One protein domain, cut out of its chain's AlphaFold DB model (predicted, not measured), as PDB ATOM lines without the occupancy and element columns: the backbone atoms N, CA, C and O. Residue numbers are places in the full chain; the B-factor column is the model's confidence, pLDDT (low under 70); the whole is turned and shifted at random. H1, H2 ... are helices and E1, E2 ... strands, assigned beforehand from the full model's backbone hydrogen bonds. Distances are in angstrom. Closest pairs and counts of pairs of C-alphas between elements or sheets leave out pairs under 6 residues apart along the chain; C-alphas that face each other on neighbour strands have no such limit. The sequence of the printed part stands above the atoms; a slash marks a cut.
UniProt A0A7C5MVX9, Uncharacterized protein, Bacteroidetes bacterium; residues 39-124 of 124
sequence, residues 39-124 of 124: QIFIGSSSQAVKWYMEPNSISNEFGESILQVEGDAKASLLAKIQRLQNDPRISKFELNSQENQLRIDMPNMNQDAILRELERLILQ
ATOM      1  N   GLN A  39      39.506  35.269 -26.400       88.62
ATOM      2  CA  GLN A  39      40.491  36.004 -27.195       88.62
ATOM      3  C   GLN A  39      41.842  35.306 -27.094       88.62
ATOM      4  O   GLN A  39      42.388  35.162 -25.998       88.62
ATOM      5  N   ILE A  40      42.391  34.877 -28.228       86.06
ATOM      6  CA  ILE A  40      43.647  34.129 -28.274       86.06
ATOM      7  C   ILE A  40      44.744  35.000 -28.858       86.06
ATOM      8  O   ILE A  40      44.709  35.376 -30.026       86.06
ATOM      9  N   PHE A  41      45.745  35.283 -28.038       89.50
ATOM     10  CA  PHE A  41      46.951  35.992 -28.427       89.50
ATOM     11  C   PHE A  41      48.048  34.985 -28.754       89.50
ATOM     12  O   PHE A  41      48.447  34.191 -27.901       89.50
ATOM     13  N   ILE A  42      48.562  35.045 -29.978       86.56
ATOM     14  CA  ILE A  42      49.668  34.194 -30.414       86.56
ATOM     15  C   ILE A  42      50.981  34.971 -30.286       86.56
ATOM     16  O   ILE A  42      51.130  36.069 -30.830       86.56
ATOM     17  N   GLY A  43      51.922  34.416 -29.523       82.00
ATOM     18  CA  GLY A  43      53.212  35.025 -29.214       82.00
ATOM     19  C   GLY A  43      53.070  36.420 -28.595       82.00
ATOM     20  O   GLY A  43      52.301  36.649 -27.651       82.00
ATOM     21  N   SER A  44      53.817  37.377 -29.144       80.38
ATOM     22  CA  SER A  44      53.770  38.794 -28.766       80.38
ATOM     23  C   SER A  44      52.777  39.621 -29.592       80.38
ATOM     24  O   SER A  44      52.845  40.849 -29.555       80.38
ATOM     25  N   SER A  45      51.881  38.986 -30.357       81.25
ATOM     26  CA  SER A  45      50.907  39.708 -31.179       81.25
ATOM     27  C   SER A  45      49.988  40.582 -30.318       81.25
ATOM     28  O   SER A  45      49.533  40.172 -29.242       81.25
ATOM     29  N   SER A  46      49.715  41.792 -30.809       81.75
ATOM     30  CA  SER A  46      48.670  42.686 -30.295       81.75
ATOM     31  C   SER A  46      47.290  42.368 -30.881       81.75
ATOM     32  O   SER A  46      46.284  42.863 -30.377       81.75
ATOM     33  N   GLN A  47      47.239  41.542 -31.928       82.75
ATOM     34  CA  GLN A  47      46.010  41.054 -32.537       82.75
ATOM     35  C   GLN A  47      45.647  39.708 -31.913       82.75
ATOM     36  O   GLN A  47      46.441  38.766 -31.941       82.75
ATOM     37  N   ALA A  48      44.449  39.637 -31.341       86.06
ATOM     38  CA  ALA A  48      43.876  38.392 -30.862       86.06
ATOM     39  C   ALA A  48      42.977  37.785 -31.931       86.06
ATOM     40  O   ALA A  48      42.150  38.496 -32.502       86.06
ATOM     41  N   VAL A  49      43.076  36.471 -32.111       85.38
ATOM     42  CA  VAL A  49      42.034  35.711 -32.797       85.38
ATOM     43  C   VAL A  49      40.854  35.587 -31.851       85.38
ATOM     44  O   VAL A  49      40.987  35.145 -30.705       85.38
ATOM     45  N   LYS A  50      39.697  36.041 -32.317       87.31
ATOM     46  CA  LYS A  50      38.472  36.094 -31.523       87.31
ATOM     47  C   LYS A  50      37.616  34.884 -31.821       87.31
ATOM     48  O   LYS A  50      37.323  34.603 -32.980       87.31
ATOM     49  N   TRP A  51      37.204  34.194 -30.767       85.06
ATOM     50  CA  TRP A  51      36.269  33.084 -30.860       85.06
ATOM     51  C   TRP A  51      34.902  33.495 -30.323       85.06
ATOM     52  O   TRP A  51      34.786  34.237 -29.341       85.06
ATOM     53  N   TYR A  52      33.866  32.998 -30.985       84.50
ATOM     54  CA  TYR A  52      32.461  33.298 -30.756       84.50
ATOM     55  C   TYR A  52      31.706  32.002 -30.484       84.50
ATOM     56  O   TYR A  52      32.003  30.970 -31.081       84.50
ATOM     57  N   MET A  53      30.749  32.047 -29.557       77.12
ATOM     58  CA  MET A  53      29.893  30.902 -29.259       77.12
ATOM     59  C   MET A  53      28.650  30.951 -30.131       77.12
ATOM     60  O   MET A  53      27.915  31.937 -30.132       77.12
ATOM     61  N   GLU A  54      28.404  29.851 -30.810       72.12
ATOM     62  CA  GLU A  54      27.149  29.508 -31.449       72.12
ATOM     63  C   GLU A  54      26.420  28.449 -30.609       72.12
ATOM     64  O   GLU A  54      27.033  27.822 -29.743       72.12
ATOM     65  N   PRO A  55      25.114  28.215 -30.840       66.12
ATOM     66  CA  PRO A  55      24.320  27.299 -30.021       66.12
ATOM     67  C   PRO A  55      24.927  25.901 -29.831       66.12
ATOM     68  O   PRO A  55      24.768  25.333 -28.758       66.12
ATOM     69  N   ASN A  56      25.640  25.373 -30.835       69.12
ATOM     70  CA  ASN A  56      26.272  24.046 -30.794       69.12
ATOM     71  C   ASN A  56      27.734  24.066 -31.282       69.12
ATOM     72  O   ASN A  56      28.311  23.021 -31.590       69.12
ATOM     73  N   SER A  57      28.328  25.253 -31.399       75.69
ATOM     74  CA  SER A  57      29.635  25.434 -32.027       75.69
ATOM     75  C   SER A  57      30.407  26.595 -31.418       75.69
ATOM     76  O   SER A  57      29.856  27.488 -30.781       75.69
ATOM     77  N   ILE A  58      31.718  26.585 -31.611       79.25
ATOM     78  CA  ILE A  58      32.567  27.760 -31.453       79.25
ATOM     79  C   ILE A  58      33.142  28.063 -32.820       79.25
ATOM     80  O   ILE A  58      33.631  27.149 -33.479       79.25
ATOM     81  N   SER A  59      33.105  29.325 -33.213       82.75
ATOM     82  CA  SER A  59      33.580  29.789 -34.513       82.75
ATOM     83  C   SER A  59      34.582  30.926 -34.335       82.75
ATOM     84  O   SER A  59      34.565  31.619 -33.314       82.75
ATOM     85  N   ASN A  60      35.474  31.130 -35.300       79.81
ATOM     86  CA  ASN A  60      36.391  32.272 -35.288       79.81
ATOM     87  C   ASN A  60      35.727  33.551 -35.835       79.81
ATOM     88  O   ASN A  60      34.562  33.551 -36.220       79.81
ATOM     89  N   GLU A  61      36.465  34.664 -35.884       76.00
ATOM     90  CA  GLU A  61      35.966  35.948 -36.404       76.00
ATOM     91  C   GLU A  61      35.609  35.947 -37.897       76.00
ATOM     92  O   GLU A  61      34.959  36.878 -38.370       76.00
ATOM     93  N   PHE A  62      35.987  34.888 -38.615       75.12
ATOM     94  CA  PHE A  62      35.641  34.640 -40.010       75.12
ATOM     95  C   PHE A  62      34.459  33.671 -40.156       75.12
ATOM     96  O   PHE A  62      34.118  33.309 -41.273       75.12
ATOM     97  N   GLY A  63      33.815  33.242 -39.066       67.81
ATOM     98  CA  GLY A  63      32.691  32.304 -39.125       67.81
ATOM     99  C   GLY A  63      33.079  30.855 -39.405       67.81
ATOM    100  O   GLY A  63      32.195  30.037 -39.644       67.81
ATOM    101  N   GLU A  64      34.369  30.516 -39.370       73.50
ATOM    102  CA  GLU A  64      34.817  29.132 -39.513       73.50
ATOM    103  C   GLU A  64      34.595  28.396 -38.189       73.50
ATOM    104  O   GLU A  64      35.011  28.874 -37.131       73.50
ATOM    105  N   SER A  65      33.933  27.238 -38.242       72.62
ATOM    106  CA  SER A  65      33.658  26.421 -37.059       72.62
ATOM    107  C   SER A  65      34.945  25.762 -36.545       72.62
ATOM    108  O   SER A  65      35.550  24.935 -37.222       72.62
ATOM    109  N   ILE A  66      35.338  26.123 -35.327       73.12
ATOM    110  CA  ILE A  66      36.536  25.663 -34.609       73.12
ATOM    111  C   ILE A  66      36.234  24.443 -33.737       73.12
ATOM    112  O   ILE A  66      37.088  23.586 -33.527       73.12
ATOM    113  N   LEU A  67      35.018  24.363 -33.193       73.56
ATOM    114  CA  LEU A  67      34.577  23.243 -32.372       73.56
ATOM    115  C   LEU A  67      33.078  23.024 -32.571       73.56
ATOM    116  O   LEU A  67      32.315  23.980 -32.491       73.56
ATOM    117  N   GLN A  68      32.658  21.774 -32.752       72.50
ATOM    118  CA  GLN A  68      31.256  21.358 -32.652       72.50
ATOM    119  C   GLN A  68      31.079  20.531 -31.379       72.50
ATOM    120  O   GLN A  68      31.911  19.671 -31.081       72.50
ATOM    121  N   VAL A  69      30.025  20.795 -30.610       67.75
ATOM    122  CA  VAL A  69      29.751  20.074 -29.359       67.75
ATOM    123  C   VAL A  69      28.281  19.724 -29.202       67.75
ATOM    124  O   VAL A  69      27.391  20.512 -29.504       67.75
ATOM    125  N   GLU A  70      28.040  18.560 -28.610       63.41
ATOM    126  CA  GLU A  70      26.754  18.205 -28.021       63.41
ATOM    127  C   GLU A  70      26.797  18.584 -26.528       63.41
ATOM    128  O   GLU A  70      27.300  17.827 -25.699       63.41
ATOM    129  N   GLY A  71      26.349  19.797 -26.173       68.19
ATOM    130  CA  GLY A  71      26.285  20.268 -24.780       68.19
ATOM    131  C   GLY A  71      26.942  21.631 -24.534       68.19
ATOM    132  O   GLY A  71      26.995  22.475 -25.422       68.19
ATOM    133  N   ASP A  72      27.426  21.870 -23.306       73.19
ATOM    134  CA  ASP A  72      28.048  23.149 -22.932       73.19
ATOM    135  C   ASP A  72      29.412  23.329 -23.627       73.19
ATOM    136  O   ASP A  72      30.458  22.843 -23.175       73.19
ATOM    137  N   ALA A  73      29.386  24.067 -24.738       71.19
ATOM    138  CA  ALA A  73      30.549  24.412 -25.547       71.19
ATOM    139  C   ALA A  73      31.661  25.079 -24.734       71.19
ATOM    140  O   ALA A  73      32.840  24.857 -25.008       71.19
ATOM    141  N   LYS A  74      31.312  25.858 -23.704       72.00
ATOM    142  CA  LYS A  74      32.284  26.604 -22.906       72.00
ATOM    143  C   LYS A  74      33.067  25.665 -22.001       72.00
ATOM    144  O   LYS A  74      34.290  25.760 -21.932       72.00
ATOM    145  N   ALA A  75      32.376  24.753 -21.322       75.62
ATOM    146  CA  ALA A  75      33.020  23.765 -20.462       75.62
ATOM    147  C   ALA A  75      33.946  22.840 -21.271       75.62
ATOM    148  O   ALA A  75      35.089  22.605 -20.871       75.62
ATOM    149  N   SER A  76      33.483  22.384 -22.441       76.94
ATOM    150  CA  SER A  76      34.281  21.564 -23.363       76.94
ATOM    151  C   SER A  76      35.531  22.305 -23.852       76.94
ATOM    152  O   SER A  76      36.641  21.768 -23.794       76.94
ATOM    153  N   LEU A  77      35.375  23.576 -24.244       79.06
ATOM    154  CA  LEU A  77      36.478  24.439 -24.658       79.06
ATOM    155  C   LEU A  77      37.522  24.598 -23.550       79.06
ATOM    156  O   LEU A  77      38.707  24.389 -23.791       79.06
ATOM    157  N   LEU A  78      37.095  24.943 -22.333       79.69
ATOM    158  CA  LEU A  78      38.008  25.158 -21.209       79.69
ATOM    159  C   LEU A  78      38.786  23.886 -20.859       79.69
ATOM    160  O   LEU A  78      39.993  23.957 -20.630       79.69
ATOM    161  N   ALA A  79      38.130  22.723 -20.868       80.44
ATOM    162  CA  ALA A  79      38.797  21.447 -20.634       80.44
ATOM    163  C   ALA A  79      39.851  21.145 -21.712       80.44
ATOM    164  O   ALA A  79      40.956  20.699 -21.397       80.44
ATOM    165  N   LYS A  80      39.542  21.419 -22.985       80.69
ATOM    166  CA  LYS A  80      40.489  21.250 -24.098       80.69
ATOM    167  C   LYS A  80      41.653  22.240 -24.000       80.69
ATOM    168  O   LYS A  80      42.800  21.831 -24.143       80.69
ATOM    169  N   ILE A  81      41.394  23.493 -23.631       83.69
ATOM    170  CA  ILE A  81      42.432  24.504 -23.381       83.69
ATOM    171  C   ILE A  81      43.359  24.093 -22.231       83.69
ATOM    172  O   ILE A  81      44.572  24.241 -22.342       83.69
ATOM    173  N   GLN A  82      42.833  23.515 -21.150       82.81
ATOM    174  CA  GLN A  82      43.671  22.987 -20.066       82.81
ATOM    175  C   GLN A  82      44.592  21.851 -20.528       82.81
ATOM    176  O   GLN A  82      45.706  21.725 -20.026       82.81
ATOM    177  N   ARG A  83      44.174  21.034 -21.504       82.88
ATOM    178  CA  ARG A  83      45.056  20.010 -22.089       82.88
ATOM    179  C   ARG A  83      46.207  20.637 -22.869       82.88
ATOM    180  O   ARG A  83      47.319  20.127 -22.772       82.88
ATOM    181  N   LEU A  84      45.956  21.746 -23.573       84.00
ATOM    182  CA  LEU A  84      46.991  22.479 -24.311       84.00
ATOM    183  C   LEU A  84      48.137  22.921 -23.399       84.00
ATOM    184  O   LEU A  84      49.283  22.854 -23.818       84.00
ATOM    185  N   GLN A  85      47.860  23.298 -22.146       85.56
ATOM    186  CA  GLN A  85      48.899  23.677 -21.178       85.56
ATOM    187  C   GLN A  85      49.999  22.613 -21.025       85.56
ATOM    188  O   GLN A  85      51.145  22.950 -20.740       85.56
ATOM    189  N   ASN A  86      49.655  21.338 -21.210       87.00
ATOM    190  CA  ASN A  86      50.585  20.222 -21.076       87.00
ATOM    191  C   ASN A  86      51.245  19.823 -22.410       87.00
ATOM    192  O   ASN A  86      52.002  18.852 -22.438       87.00
ATOM    193  N   ASP A  87      50.957  20.517 -23.517       86.56
ATOM    194  CA  ASP A  87      51.557  20.215 -24.815       86.56
ATOM    195  C   ASP A  87      53.026  20.679 -24.840       86.56
ATOM    196  O   ASP A  87      53.301  21.869 -24.665       86.56
ATOM    197  N   PRO A  88      53.990  19.778 -25.101       87.44
ATOM    198  CA  PRO A  88      55.416  20.100 -25.049       87.44
ATOM    199  C   PRO A  88      55.866  21.099 -26.124       87.44
ATOM    200  O   PRO A  88      56.988  21.599 -26.063       87.44
ATOM    201  N   ARG A  89      55.033  21.381 -27.132       89.00
ATOM    202  CA  ARG A  89      55.331  22.361 -28.186       89.00
ATOM    203  C   ARG A  89      55.003  23.789 -27.760       89.00
ATOM    204  O   ARG A  89      55.462  24.727 -28.412       89.00
ATOM    205  N   ILE A  90      54.228  23.961 -26.688       89.19
ATOM    206  CA  ILE A  90      53.875  25.269 -26.146       89.19
ATOM    207  C   ILE A  90      54.972  25.725 -25.188       89.19
ATOM    208  O   ILE A  90      55.188  25.151 -24.126       89.19
ATOM    209  N   SER A  91      55.661  26.796 -25.567       90.62
ATOM    210  CA  SER A  91      56.699  27.423 -24.741       90.62
ATOM    211  C   SER A  91      56.129  28.395 -23.709       90.62
ATOM    212  O   SER A  91      56.727  28.613 -22.656       90.62
ATOM    213  N   LYS A  92      54.964  28.980 -24.006       90.75
ATOM    214  CA  LYS A  92      54.279  29.940 -23.146       90.75
ATOM    215  C   LYS A  92      52.785  29.673 -23.178       90.75
ATOM    216  O   LYS A  92      52.200  29.645 -24.255       90.75
ATOM    217  N   PHE A  93      52.184  29.516 -22.004       91.88
ATOM    218  CA  PHE A  93      50.747  29.338 -21.825       91.88
ATOM    219  C   PHE A  93      50.281  30.222 -20.665       91.88
ATOM    220  O   PHE A  93      50.635  29.975 -19.514       91.88
ATOM    221  N   GLU A  94      49.499  31.258 -20.959       91.38
ATOM    222  CA  GLU A  94      48.908  32.141 -19.948       91.38
ATOM    223  C   GLU A  94      47.398  32.226 -20.182       91.38
ATOM    224  O   GLU A  94      46.948  32.793 -21.177       91.38
ATOM    225  N   LEU A  95      46.612  31.663 -19.264       88.38
ATOM    226  CA  LEU A  95      45.153  31.725 -19.291       88.38
ATOM    227  C   LEU A  95      44.657  32.756 -18.272       88.38
ATOM    228  O   LEU A  95      44.802  32.559 -17.066       88.38
ATOM    229  N   ASN A  96      44.028  33.829 -18.748       88.56
ATOM    230  CA  ASN A  96      43.282  34.770 -17.921       88.56
ATOM    231  C   ASN A  96      41.783  34.456 -18.016       88.56
ATOM    232  O   ASN A  96      41.089  34.899 -18.932       88.56
ATOM    233  N   SER A  97      41.276  33.703 -17.041       80.81
ATOM    234  CA  SER A  97      39.866  33.300 -16.985       80.81
ATOM    235  C   SER A  97      38.897  34.447 -16.678       80.81
ATOM    236  O   SER A  97      37.710  34.312 -16.959       80.81
ATOM    237  N   GLN A  98      39.361  35.559 -16.093       83.88
ATOM    238  CA  GLN A  98      38.504  36.721 -15.814       83.88
ATOM    239  C   GLN A  98      38.204  37.495 -17.098       83.88
ATOM    240  O   GLN A  98      37.068  37.898 -17.335       83.88
ATOM    241  N   GLU A  99      39.218  37.651 -17.949       84.38
ATOM    242  CA  GLU A  99      39.108  38.373 -19.221       84.38
ATOM    243  C   GLU A  99      38.814  37.451 -20.418       84.38
ATOM    244  O   GLU A  99      38.657  37.931 -21.540       84.38
ATOM    245  N   ASN A 100      38.726  36.134 -20.187       83.88
ATOM    246  CA  ASN A 100      38.633  35.090 -21.214       83.88
ATOM    247  C   ASN A 100      39.721  35.233 -22.293       83.88
ATOM    248  O   ASN A 100      39.448  35.186 -23.494       83.88
ATOM    249  N   GLN A 101      40.962  35.445 -21.855       89.94
ATOM    250  CA  GLN A 101      42.113  35.576 -22.742       89.94
ATOM    251  C   GLN A 101      43.060  34.400 -22.571       89.94
ATOM    252  O   GLN A 101      43.323  33.953 -21.456       89.94
ATOM    253  N   LEU A 102      43.623  33.943 -23.680       88.56
ATOM    254  CA  LEU A 102      44.663  32.930 -23.704       88.56
ATOM    255  C   LEU A 102      45.835  33.449 -24.513       88.56
ATOM    256  O   LEU A 102      45.673  33.805 -25.676       88.56
ATOM    257  N   ARG A 103      47.021  33.473 -23.913       91.00
ATOM    258  CA  ARG A 103      48.264  33.721 -24.633       91.00
ATOM    259  C   ARG A 103      49.022  32.420 -24.797       91.00
ATOM    260  O   ARG A 103      49.346  31.765 -23.807       91.00
ATOM    261  N   ILE A 104      49.308  32.075 -26.046       90.88
ATOM    262  CA  ILE A 104      50.073  30.884 -26.408       90.88
ATOM    263  C   ILE A 104      51.252  31.282 -27.281       90.88
ATOM    264  O   ILE A 104      51.105  32.090 -28.193       90.88
ATOM    265  N   ASP A 105      52.412  30.689 -27.021       91.25
ATOM    266  CA  ASP A 105      53.580  30.809 -27.890       91.25
ATOM    267  C   ASP A 105      54.160  29.432 -28.228       91.25
ATOM    268  O   ASP A 105      54.451  28.627 -27.337       91.25
ATOM    269  N   MET A 106      54.357  29.185 -29.521       90.50
ATOM    270  CA  MET A 106      55.008  28.000 -30.072       90.50
ATOM    271  C   MET A 106      56.143  28.481 -30.995       90.50
ATOM    272  O   MET A 106      55.900  28.787 -32.162       90.50
ATOM    273  N   PRO A 107      57.396  28.533 -30.514       86.25
ATOM    274  CA  PRO A 107      58.473  29.316 -31.129       86.25
ATOM    275  C   PRO A 107      58.923  28.796 -32.502       86.25
ATOM    276  O   PRO A 107      59.637  29.483 -33.224       86.25
ATOM    277  N   ASN A 108      58.499  27.585 -32.872       87.62
ATOM    278  CA  ASN A 108      58.842  26.929 -34.133       87.62
ATOM    279  C   ASN A 108      57.680  26.921 -35.145       87.62
ATOM    280  O   ASN A 108      57.745  26.203 -36.142       87.62
ATOM    281  N   MET A 109      56.603  27.667 -34.888       87.81
ATOM    282  CA  MET A 109      55.418  27.724 -35.744       87.81
ATOM    283  C   MET A 109      55.040  29.179 -36.039       87.81
ATOM    284  O   MET A 109      55.222  30.066 -35.211       87.81
ATOM    285  N   ASN A 110      54.511  29.433 -37.237       86.81
ATOM    286  CA  ASN A 110      53.918  30.730 -37.566       86.81
ATOM    287  C   ASN A 110      52.471  30.814 -37.045       86.81
ATOM    288  O   ASN A 110      51.899  29.806 -36.639       86.81
ATOM    289  N   GLN A 111      51.874  32.007 -37.071       81.56
ATOM    290  CA  GLN A 111      50.532  32.242 -36.529       81.56
ATOM    291  C   GLN A 111      49.474  31.287 -37.109       81.56
ATOM    292  O   GLN A 111      48.753  30.658 -36.341       81.56
ATOM    293  N   ASP A 112      49.423  31.120 -38.431       80.81
ATOM    294  CA  ASP A 112      48.446  30.239 -39.084       80.81
ATOM    295  C   ASP A 112      48.656  28.767 -38.710       80.81
ATOM    296  O   ASP A 112      47.699  28.027 -38.492       80.81
ATOM    297  N   ALA A 113      49.912  28.328 -38.606       83.38
ATOM    298  CA  ALA A 113      50.254  26.978 -38.177       83.38
ATOM    299  C   ALA A 113      49.860  26.738 -36.716       83.38
ATOM    300  O   ALA A 113      49.337  25.673 -36.402       83.38
ATOM    301  N   ILE A 114      50.055  27.732 -35.844       83.94
ATOM    302  CA  ILE A 114      49.608  27.674 -34.448       83.94
ATOM    303  C   ILE A 114      48.086  27.584 -34.397       83.94
ATOM    304  O   ILE A 114      47.568  26.740 -33.676       83.94
ATOM    305  N   LEU A 115      47.362  28.386 -35.181       79.44
ATOM    306  CA  LEU A 115      45.897  28.341 -35.222       79.44
ATOM    307  C   LEU A 115      45.373  26.977 -35.663       79.44
ATOM    308  O   LEU A 115      44.572  26.380 -34.949       79.44
ATOM    309  N   ARG A 116      45.901  26.436 -36.762       82.25
ATOM    310  CA  ARG A 116      45.536  25.091 -37.230       82.25
ATOM    311  C   ARG A 116      45.872  24.015 -36.211       82.25
ATOM    312  O   ARG A 116      45.143  23.039 -36.072       82.25
ATOM    313  N   GLU A 117      46.986  24.164 -35.503       83.38
ATOM    314  CA  GLU A 117      47.376  23.208 -34.475       83.38
ATOM    315  C   GLU A 117      46.468  23.302 -33.242       83.38
ATOM    316  O   GLU A 117      46.085  22.272 -32.691       83.38
ATOM    317  N   LEU A 118      46.066  24.512 -32.844       81.00
ATOM    318  CA  LEU A 118      45.078  24.734 -31.790       81.00
ATOM    319  C   LEU A 118      43.727  24.127 -32.171       81.00
ATOM    320  O   LEU A 118      43.159  23.384 -31.377       81.00
ATOM    321  N   GLU A 119      43.253  24.371 -33.393       76.44
ATOM    322  CA  GLU A 119      42.050  23.744 -33.952       76.44
ATOM    323  C   GLU A 119      42.156  22.218 -33.912       76.44
ATOM    324  O   GLU A 119      41.282  21.545 -33.369       76.44
ATOM    325  N   ARG A 120      43.269  21.654 -34.399       80.50
ATOM    326  CA  ARG A 120      43.508  20.204 -34.397       80.50
ATOM    327  C   ARG A 120      43.447  19.617 -32.989       80.50
ATOM    328  O   ARG A 120      42.838  18.570 -32.792       80.50
ATOM    329  N   LEU A 121      44.087  20.259 -32.016       73.25
ATOM    330  CA  LEU A 121      44.125  19.796 -30.626       73.25
ATOM    331  C   LEU A 121      42.778  19.960 -29.910       73.25
ATOM    332  O   LEU A 121      42.474  19.203 -28.990       73.25
ATOM    333  N   ILE A 122      41.967  20.929 -30.332       72.62
ATOM    334  CA  ILE A 122      40.623  21.169 -29.804       72.62
ATOM    335  C   ILE A 122      39.590  20.253 -30.469       72.62
ATOM    336  O   ILE A 122      38.604  19.909 -29.830       72.62
ATOM    337  N   LEU A 123      39.792  19.778 -31.695       66.31
ATOM    338  CA  LEU A 123      38.865  18.848 -32.353       66.31
ATOM    339  C   LEU A 123      39.070  17.371 -31.955       66.31
ATOM    340  O   LEU A 123      38.165  16.565 -32.167       66.31
ATOM    341  N   GLN A 124      40.211  17.017 -31.350       59.69
ATOM    342  CA  GLN A 124      40.489  15.681 -30.787       59.69
ATOM    343  C   GLN A 124      39.833  15.454 -29.416       59.69
ATOM    344  O   GLN A 124      39.444  14.300 -29.145       59.69
TER     345      GLN A 124
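Overview. This is residues 39 to 124 of the 124 residues of an uncharacterized protein of Bacteroidetes bacterium (UniProt A0A7C5MVX9). A single sheet of six strands, twisted and curled like part of a barrel, has two helices on one face. H1 runs between the sheet's two edges, from near E3 and E4 at its first residues toward E5, and H2 meets it at a steep angle with residues 121 to 122 alone. The printed part has 86 residues, with named elements in the order E1, E2, E3, E4, H1, E5, E6, H2. The sheet is mixed, in the order E4, E3, E2, E1, E6, E5, and the class is mixed, helices and strands. The whole is compact and rounded, with a radius of gyration of the C-alphas of 12.2 A and spans of 34 by 25 by 25 A.

Arrangement. The sheet has E4, residues 65 to 68, and E5, residues 92 to 96, as its edge strands. E1, residues 39 to 42, E2, residues 48 to 54, and E3, residues 57 to 60, form with E4 a meander, each strand the antiparallel neighbour of the one before. E2 is staggered: residues 48 to 50 pair with E1 and residues 51 to 54 with E3. N 49 and O 40 are 2.9 A apart, N 52 and O 59 2.8 A, and N 58 of E3 and O 67 of E4 2.8 A, each within hydrogen-bond range. E6, residues 101 to 105, is parallel to E1, with N 102 and O 39 at 2.9 A. E5 and E6 form an antiparallel hairpin, with N 103 and O 94 at 2.8 A. H1, residues 73 to 84, and H2, residues 111 to 123, are on the same face of the sheet, as two layers, helices on one face of a sheet. H1 has a height over the sheet of 6.8 A and lies over none of its strands; its closest C-alphas to E3 are those of Ala 73 and Ser 57, 6.6 A, and H1 and E5 are near each other. H2 has a height of 5.4 A and only just lies over none, as 2 of its C-alphas fall on E1; its closest C-alphas to E4 are those of Glu 119 and Ile 66, 5.9 A. H1 and H2 touch, closest at the C-alphas of Lys 80 and Ile 122, 5.7 A, at a steep tilt of 65 degrees, opposite ways. In both helices every O i to N i+4 pair is within hydrogen-bond range.

Along the chain. E1 begins at C-alpha 39 (40.491, 36.004, -27.195). E2 is the longest strand, 18.9 A, ending at C-alpha 54 (27.149, 29.508, -31.449). E5 measures 13.1 A, E6 13.4 A and H1 16.6 A. H2, 18.2 A, ends at C-alpha 123 (38.865, 18.848, -32.353).

Size, cuts and confidence. The C-alphas farthest apart, those of Pro 55 and Asn 108, are 34.8 A apart. The printed part has no cut and ends at the chain's last residue, 124. The link H1 to E5 is short, and the others are tight. The mean pLDDT of the printed part is 81.0, with residues 55 to 56, 63, 69 to 71 and 123 to 124 under 70.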